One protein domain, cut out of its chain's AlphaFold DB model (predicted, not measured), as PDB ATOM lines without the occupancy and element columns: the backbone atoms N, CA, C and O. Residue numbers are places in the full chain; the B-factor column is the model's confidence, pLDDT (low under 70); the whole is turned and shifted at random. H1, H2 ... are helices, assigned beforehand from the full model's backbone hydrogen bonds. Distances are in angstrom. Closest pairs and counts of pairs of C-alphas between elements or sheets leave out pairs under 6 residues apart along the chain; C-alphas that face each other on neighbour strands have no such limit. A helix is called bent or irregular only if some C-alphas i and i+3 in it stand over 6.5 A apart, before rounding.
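What this domain is: This is residues 529 to 555 and 653 to 677 of the 677 residues of the protein "NMO domain-containing protein" of Emergomyces africanus (UniProt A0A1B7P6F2). One long helix, H3, makes the long axis of a rod, and two short helices, H1 and H2, lie on one side of it with the link between them. H1 packs on residues 662 to 670 of H3, while H2 is near the beginning of H3, and residues 671 to 677 stick out at one end of the rod. The printed part has 52 residues, with three named helices in the order H1, H2, H3 and no named strand, and its class is all helix. It is only just loose, close to compact, with a radius of gyration of the C-alphas of 11.9 A, and the C-alphas span 40 by 18 by 13 A.

Where its parts are: H3, the longest helix, is residues 655 to 674, 20 residues and 28.8 A from first to last C-alpha. It runs from C-alpha 655 at (152.616, 103.683, 141.123) to C-alpha 674 at (165.570, 121.557, 159.625). H1 is residues 532 to 538, 9.7 A long, and begins at C-alpha 532 at (158.116, 119.109, 144.488). H2 is residues 548 to 552, 7.6 A from first to last C-alpha. None of the three helices is bent or irregular.

How they stand to each other: H3 touches H1 with residues 662 to 670 alone. The closest C-alphas of H1 and H3 are those of Ala 534 and Ala 666, 4.7 A apart. H1 and H3 run the same way, at a steep tilt of 39 degrees. H2 and H3 only just touch, with 3 pairs of C-alphas within 8 A, and H3 does so with residues 655 to 658 alone. Their closest C-alphas are those of Phe 550 and Ala 655, 7.1 A apart. H1 and H2 are apart, though they follow each other in the chain. In H1 and H3 every O i to N i+4 pair is within hydrogen-bond range. In H2 0 of 1 such pairs is within range, while 2 of 2 O i to N i+3 pairs are.

The domain as a whole: The two C-alphas farthest apart are those of Asp 555 and Met 677, at 40.1 A. Residues 671 to 677, of which 671 to 674 belong to H3, stand free. Residues 556 to 652 of the chain are not printed, and C-alphas 555 and 653 are 8.8 A apart across the cut. The link from H1 to H2, with 9 residues between them, is short, and the link from H2 to H3 is the one across the cut. Met 677 is the chain's last residue. The mean pLDDT of the printed part is 91.2, and residues 529 to 530 and residue 677 are under 70.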
ATOM      1  N   PRO A 529     166.007 114.695 142.992       59.06
ATOM      2  CA  PRO A 529     164.876 114.262 143.783       59.06
ATOM      3  C   PRO A 529     163.666 115.113 143.446       59.06
ATOM      4  O   PRO A 529     163.761 116.333 143.253       59.06
ATOM      5  N   LEU A 530     162.506 114.467 143.403       64.88
ATOM      6  CA  LEU A 530     161.207 115.067 143.148       64.88
ATOM      7  C   LEU A 530     160.737 115.792 144.418       64.88
ATOM      8  O   LEU A 530     159.639 115.606 144.945       64.88
ATOM      9  N   ALA A 531     161.577 116.741 144.834       81.19
ATOM     10  CA  ALA A 531     161.435 117.701 145.912       81.19
ATOM     11  C   ALA A 531     160.182 118.581 145.786       81.19
ATOM     12  O   ALA A 531     159.919 119.386 146.674       81.19
ATOM     13  N   ILE A 532     159.393 118.430 144.714       87.88
ATOM     14  CA  ILE A 532     158.116 119.109 144.488       87.88
ATOM     15  C   ILE A 532     157.172 118.983 145.692       87.88
ATOM     16  O   ILE A 532     156.509 119.960 146.028       87.88
ATOM     17  N   LEU A 533     157.158 117.840 146.391       93.38
ATOM     18  CA  LEU A 533     156.366 117.680 147.612       93.38
ATOM     19  C   LEU A 533     156.926 118.521 148.771       93.38
ATOM     20  O   LEU A 533     156.179 119.301 149.353       93.38
ATOM     21  N   ALA A 534     158.227 118.438 149.074       93.94
ATOM     22  CA  ALA A 534     158.843 119.267 150.118       93.94
ATOM     23  C   ALA A 534     158.705 120.771 149.819       93.94
ATOM     24  O   ALA A 534     158.316 121.543 150.690       93.94
ATOM     25  N   ALA A 535     158.949 121.183 148.574       92.81
ATOM     26  CA  ALA A 535     158.820 122.565 148.126       92.81
ATOM     27  C   ALA A 535     157.373 123.077 148.222       92.81
ATOM     28  O   ALA A 535     157.157 124.188 148.699       92.81
ATOM     29  N   ALA A 536     156.374 122.278 147.828       94.50
ATOM     30  CA  ALA A 536     154.965 122.655 147.946       94.50
ATOM     31  C   ALA A 536     154.507 122.758 149.413       94.50
ATOM     32  O   ALA A 536     153.810 123.711 149.763       94.50
ATOM     33  N   LEU A 537     154.945 121.834 150.279       94.12
ATOM     34  CA  LEU A 537     154.697 121.894 151.726       94.12
ATOM     35  C   LEU A 537     155.333 123.153 152.345       94.12
ATOM     36  O   LEU A 537     154.669 123.872 153.088       94.12
ATOM     37  N   CYS A 538     156.575 123.488 151.971       93.62
ATOM     38  CA  CYS A 538     157.244 124.733 152.373       93.62
ATOM     39  C   CYS A 538     156.562 126.008 151.843       93.62
ATOM     40  O   CYS A 538     156.775 127.081 152.399       93.62
ATOM     41  N   LEU A 539     155.737 125.909 150.795       95.12
ATOM     42  CA  LEU A 539     154.890 126.995 150.284       95.12
ATOM     43  C   LEU A 539     153.462 126.972 150.866       95.12
ATOM     44  O   LEU A 539     152.620 127.779 150.464       95.12
ATOM     45  N   GLY A 540     153.190 126.108 151.848       96.62
ATOM     46  CA  GLY A 540     151.928 126.053 152.588       96.62
ATOM     47  C   GLY A 540     150.811 125.233 151.934       96.62
ATOM     48  O   GLY A 540     149.677 125.291 152.406       96.62
ATOM     49  N   ALA A 541     151.091 124.467 150.876       96.50
ATOM     50  CA  ALA A 541     150.127 123.507 150.337       96.50
ATOM     51  C   ALA A 541     149.970 122.302 151.281       96.50
ATOM     52  O   ALA A 541     150.941 121.868 151.893       96.50
ATOM     53  N   GLN A 542     148.777 121.701 151.362       96.31
ATOM     54  CA  GLN A 542     148.559 120.466 152.138       96.31
ATOM     55  C   GLN A 542     148.988 119.182 151.392       96.31
ATOM     56  O   GLN A 542     148.949 118.095 151.965       96.31
ATOM     57  N   GLY A 543     149.376 119.280 150.117       93.12
ATOM     58  CA  GLY A 543     149.775 118.149 149.277       93.12
ATOM     59  C   GLY A 543     150.053 118.564 147.830       93.12
ATOM     60  O   GLY A 543     150.035 119.752 147.507       93.12
ATOM     61  N   VAL A 544     150.300 117.586 146.954       94.44
ATOM     62  CA  VAL A 544     150.582 117.802 145.522       94.44
ATOM     63  C   VAL A 544     149.749 116.879 144.633       94.44
ATOM     64  O   VAL A 544     149.528 115.717 144.968       94.44
ATOM     65  N   ALA A 545     149.342 117.380 143.467       94.81
ATOM     66  CA  ALA A 545     148.796 116.573 142.380       94.81
ATOM     67  C   ALA A 545     149.878 116.394 141.304       94.81
ATOM     68  O   ALA A 545     150.325 117.367 140.701       94.81
ATOM     69  N   MET A 546     150.322 115.157 141.074       93.81
ATOM     70  CA  MET A 546     151.365 114.850 140.091       93.81
ATOM     71  C   MET A 546     150.744 114.261 138.824       93.81
ATOM     72  O   MET A 546     150.066 113.242 138.887       93.81
ATOM     73  N   GLY A 547     150.999 114.887 137.673       94.38
ATOM     74  CA  GLY A 547     150.623 114.355 136.359       94.38
ATOM     75  C   GLY A 547     151.791 113.634 135.689       94.38
ATOM     76  O   GLY A 547     151.873 112.410 135.687       94.38
ATOM     77  N   THR A 548     152.734 114.410 135.146       95.44
ATOM     78  CA  THR A 548     153.784 113.923 134.234       95.44
ATOM     79  C   THR A 548     154.648 112.782 134.777       95.44
ATOM     80  O   THR A 548     154.997 111.895 134.004       95.44
ATOM     81  N   ARG A 549     154.924 112.719 136.089       95.00
ATOM     82  CA  ARG A 549     155.694 111.605 136.674       95.00
ATOM     83  C   ARG A 549     155.014 110.241 136.485       95.00
ATOM     84  O   ARG A 549     155.705 109.261 136.224       95.00
ATOM     85  N   PHE A 550     153.682 110.182 136.547       96.38
ATOM     86  CA  PHE A 550     152.922 108.943 136.351       96.38
ATOM     87  C   PHE A 550     152.746 108.549 134.874       96.38
ATOM     88  O   PHE A 550     152.238 107.467 134.600       96.38
ATOM     89  N   LEU A 551     153.201 109.359 133.907       96.31
ATOM     90  CA  LEU A 551     153.273 108.929 132.501       96.31
ATOM     91  C   LEU A 551     154.391 107.885 132.296       96.31
ATOM     92  O   LEU A 551     154.276 107.010 131.439       96.31
ATOM     93  N   ALA A 552     155.428 107.921 133.141       95.19
ATOM     94  CA  ALA A 552     156.426 106.863 133.309       95.19
ATOM     95  C   ALA A 552     156.080 105.936 134.493       95.19
ATOM     96  O   ALA A 552     156.937 105.603 135.309       95.19
ATOM     97  N   CYS A 553     154.807 105.550 134.608       96.44
ATOM     98  CA  CYS A 553     154.370 104.485 135.504       96.44
ATOM     99  C   CYS A 553     154.239 103.164 134.729       96.44
ATOM    100  O   CYS A 553     153.720 103.173 133.609       96.44
ATOM    101  N   SER A 554     154.632 102.027 135.316       95.75
ATOM    102  CA  SER A 554     154.373 100.692 134.731       95.75
ATOM    103  C   SER A 554     152.885 100.413 134.507       95.75
ATOM    104  O   SER A 554     152.514  99.638 133.630       95.75
ATOM    105  N   ASP A 555     152.042 101.069 135.303       93.25
ATOM    106  CA  ASP A 555     150.606 100.817 135.407       93.25
ATOM    107  C   ASP A 555     149.788 101.811 134.552       93.25
ATOM    108  O   ASP A 555     148.556 101.784 134.551       93.25
ATOM    109  N   LYS A 653     158.899 103.482 137.072       95.56
ATOM    110  CA  LYS A 653     158.613 102.872 138.382       95.56
ATOM    111  C   LYS A 653     157.126 102.493 138.460       95.56
ATOM    112  O   LYS A 653     156.319 102.995 137.678       95.56
ATOM    113  N   SER A 654     156.738 101.622 139.386       97.19
ATOM    114  CA  SER A 654     155.316 101.378 139.683       97.19
ATOM    115  C   SER A 654     154.666 102.568 140.392       97.19
ATOM    116  O   SER A 654     155.350 103.430 140.955       97.19
ATOM    117  N   ALA A 655     153.329 102.615 140.419       96.00
ATOM    118  CA  ALA A 655     152.616 103.683 141.123       96.00
ATOM    119  C   ALA A 655     152.964 103.722 142.625       96.00
ATOM    120  O   ALA A 655     153.055 104.802 143.213       96.00
ATOM    121  N   GLU A 656     153.204 102.558 143.239       96.19
ATOM    122  CA  GLU A 656     153.626 102.448 144.638       96.19
ATOM    123  C   GLU A 656     155.035 103.018 144.859       96.19
ATOM    124  O   GLU A 656     155.237 103.805 145.784       96.19
ATOM    125  N   GLU A 657     155.998 102.669 144.004       95.62
ATOM    126  CA  GLU A 657     157.380 103.157 144.102       95.62
ATOM    127  C   GLU A 657     157.468 104.672 143.887       95.62
ATOM    128  O   GLU A 657     158.160 105.347 144.648       95.62
ATOM    129  N   ILE A 658     156.711 105.228 142.931       95.31
ATOM    130  CA  ILE A 658     156.630 106.683 142.700       95.31
ATOM    131  C   ILE A 658     156.108 107.407 143.951       95.31
ATOM    132  O   ILE A 658     156.696 108.399 144.382       95.31
ATOM    133  N   VAL A 659     155.020 106.921 144.560       95.31
ATOM    134  CA  VAL A 659     154.446 107.549 145.765       95.31
ATOM    135  C   VAL A 659     155.372 107.394 146.973       95.31
ATOM    136  O   VAL A 659     155.528 108.338 147.748       95.31
ATOM    137  N   ARG A 660     156.012 106.230 147.144       95.25
ATOM    138  CA  ARG A 660     156.952 105.989 148.249       95.25
ATOM    139  C   ARG A 660     158.221 106.830 148.127       95.25
ATOM    140  O   ARG A 660     158.626 107.387 149.143       95.25
ATOM    141  N   GLY A 661     158.798 106.942 146.928       93.38
ATOM    142  CA  GLY A 661     159.982 107.764 146.650       93.38
ATOM    143  C   GLY A 661     159.742 109.224 147.014       93.38
ATOM    144  O   GLY A 661     160.327 109.718 147.973       93.38
ATOM    145  N   VAL A 662     158.749 109.860 146.381       94.19
ATOM    146  CA  VAL A 662     158.419 111.281 146.605       94.19
ATOM    147  C   VAL A 662     158.136 111.593 148.085       94.19
ATOM    148  O   VAL A 662     158.499 112.661 148.575       94.19
ATOM    149  N   VAL A 663     157.523 110.667 148.836       94.75
ATOM    150  CA  VAL A 663     157.286 110.826 150.285       94.75
ATOM    151  C   VAL A 663     158.551 110.603 151.128       94.75
ATOM    152  O   VAL A 663     158.684 111.232 152.180       94.75
ATOM    153  N   ALA A 664     159.470 109.730 150.712       94.19
ATOM    154  CA  ALA A 664     160.753 109.515 151.383       94.19
ATOM    155  C   ALA A 664     161.707 110.697 151.145       94.19
ATOM    156  O   ALA A 664     162.140 111.324 152.112       94.19
ATOM    157  N   GLU A 665     161.922 111.064 149.879       92.31
ATOM    158  CA  GLU A 665     162.712 112.220 149.437       92.31
ATOM    159  C   GLU A 665     162.253 113.503 150.142       92.31
ATOM    160  O   GLU A 665     163.056 114.244 150.706       92.31
ATOM    161  N   ALA A 666     160.937 113.751 150.201       93.94
ATOM    162  CA  ALA A 666     160.413 114.939 150.866       93.94
ATOM    163  C   ALA A 666     160.676 114.960 152.381       93.94
ATOM    164  O   ALA A 666     160.898 116.032 152.940       93.94
ATOM    165  N   ARG A 667     160.675 113.803 153.058       94.06
ATOM    166  CA  ARG A 667     161.025 113.716 154.489       94.06
ATOM    167  C   ARG A 667     162.507 113.978 154.717       94.06
ATOM    168  O   ARG A 667     162.846 114.710 155.641       94.06
ATOM    169  N   GLU A 668     163.362 113.399 153.881       93.31
ATOM    170  CA  GLU A 668     164.809 113.587 153.944       93.31
ATOM    171  C   GLU A 668     165.186 115.056 153.734       93.31
ATOM    172  O   GLU A 668     165.873 115.637 154.571       93.31
ATOM    173  N   ILE A 669     164.635 115.698 152.699       93.38
ATOM    174  CA  ILE A 669     164.844 117.123 152.414       93.38
ATOM    175  C   ILE A 669     164.365 118.004 153.579       93.38
ATOM    176  O   ILE A 669     165.077 118.924 153.983       93.38
ATOM    177  N   LEU A 670     163.182 117.736 154.144       92.06
ATOM    178  CA  LEU A 670     162.637 118.545 155.240       92.06
ATOM    179  C   LEU A 670     163.440 118.394 156.542       92.06
ATOM    180  O   LEU A 670     163.687 119.397 157.211       92.06
ATOM    181  N   GLU A 671     163.898 117.189 156.891       93.62
ATOM    182  CA  GLU A 671     164.776 116.986 158.053       93.62
ATOM    183  C   GLU A 671     166.192 117.545 157.814       93.62
ATOM    184  O   GLU A 671     166.776 118.130 158.726       93.62
ATOM    185  N   ALA A 672     166.724 117.471 156.587       90.44
ATOM    186  CA  ALA A 672     168.011 118.068 156.228       90.44
ATOM    187  C   ALA A 672     167.993 119.606 156.315       90.44
ATOM    188  O   ALA A 672     168.916 120.195 156.877       90.44
ATOM    189  N   VAL A 673     166.932 120.262 155.825       89.12
ATOM    190  CA  VAL A 673     166.743 121.723 155.951       89.12
ATOM    191  C   VAL A 673     166.557 122.131 157.415       89.12
ATOM    192  O   VAL A 673     167.162 123.097 157.872       89.12
ATOM    193  N   LYS A 674     165.775 121.363 158.180       87.06
ATOM    194  CA  LYS A 674     165.570 121.557 159.625       87.06
ATOM    195  C   LYS A 674     166.854 121.375 160.446       87.06
ATOM    196  O   LYS A 674     166.979 121.985 161.498       87.06
ATOM    197  N   GLY A 675     167.816 120.582 159.966       78.25
ATOM    198  CA  GLY A 675     169.159 120.465 160.544       78.25
ATOM    199  C   GLY A 675     170.119 121.616 160.201       78.25
ATOM    200  O   GLY A 675     171.251 121.615 160.684       78.25
ATOM    201  N   GLN A 676     169.697 122.575 159.367       72.12
ATOM    202  CA  GLN A 676     170.474 123.755 158.954       72.12
ATOM    203  C   GLN A 676     169.914 125.081 159.513       72.12
ATOM    204  O   GLN A 676     170.455 126.144 159.193       72.12
ATOM    205  N   MET A 677     168.852 125.023 160.327       53.31
ATOM    206  CA  MET A 677     168.213 126.157 161.017       53.31
ATOM    207  C   MET A 677     168.547 126.182 162.511       53.31
ATOM    208  O   MET A 677     168.775 127.304 163.013       53.31
TER     209      MET A 677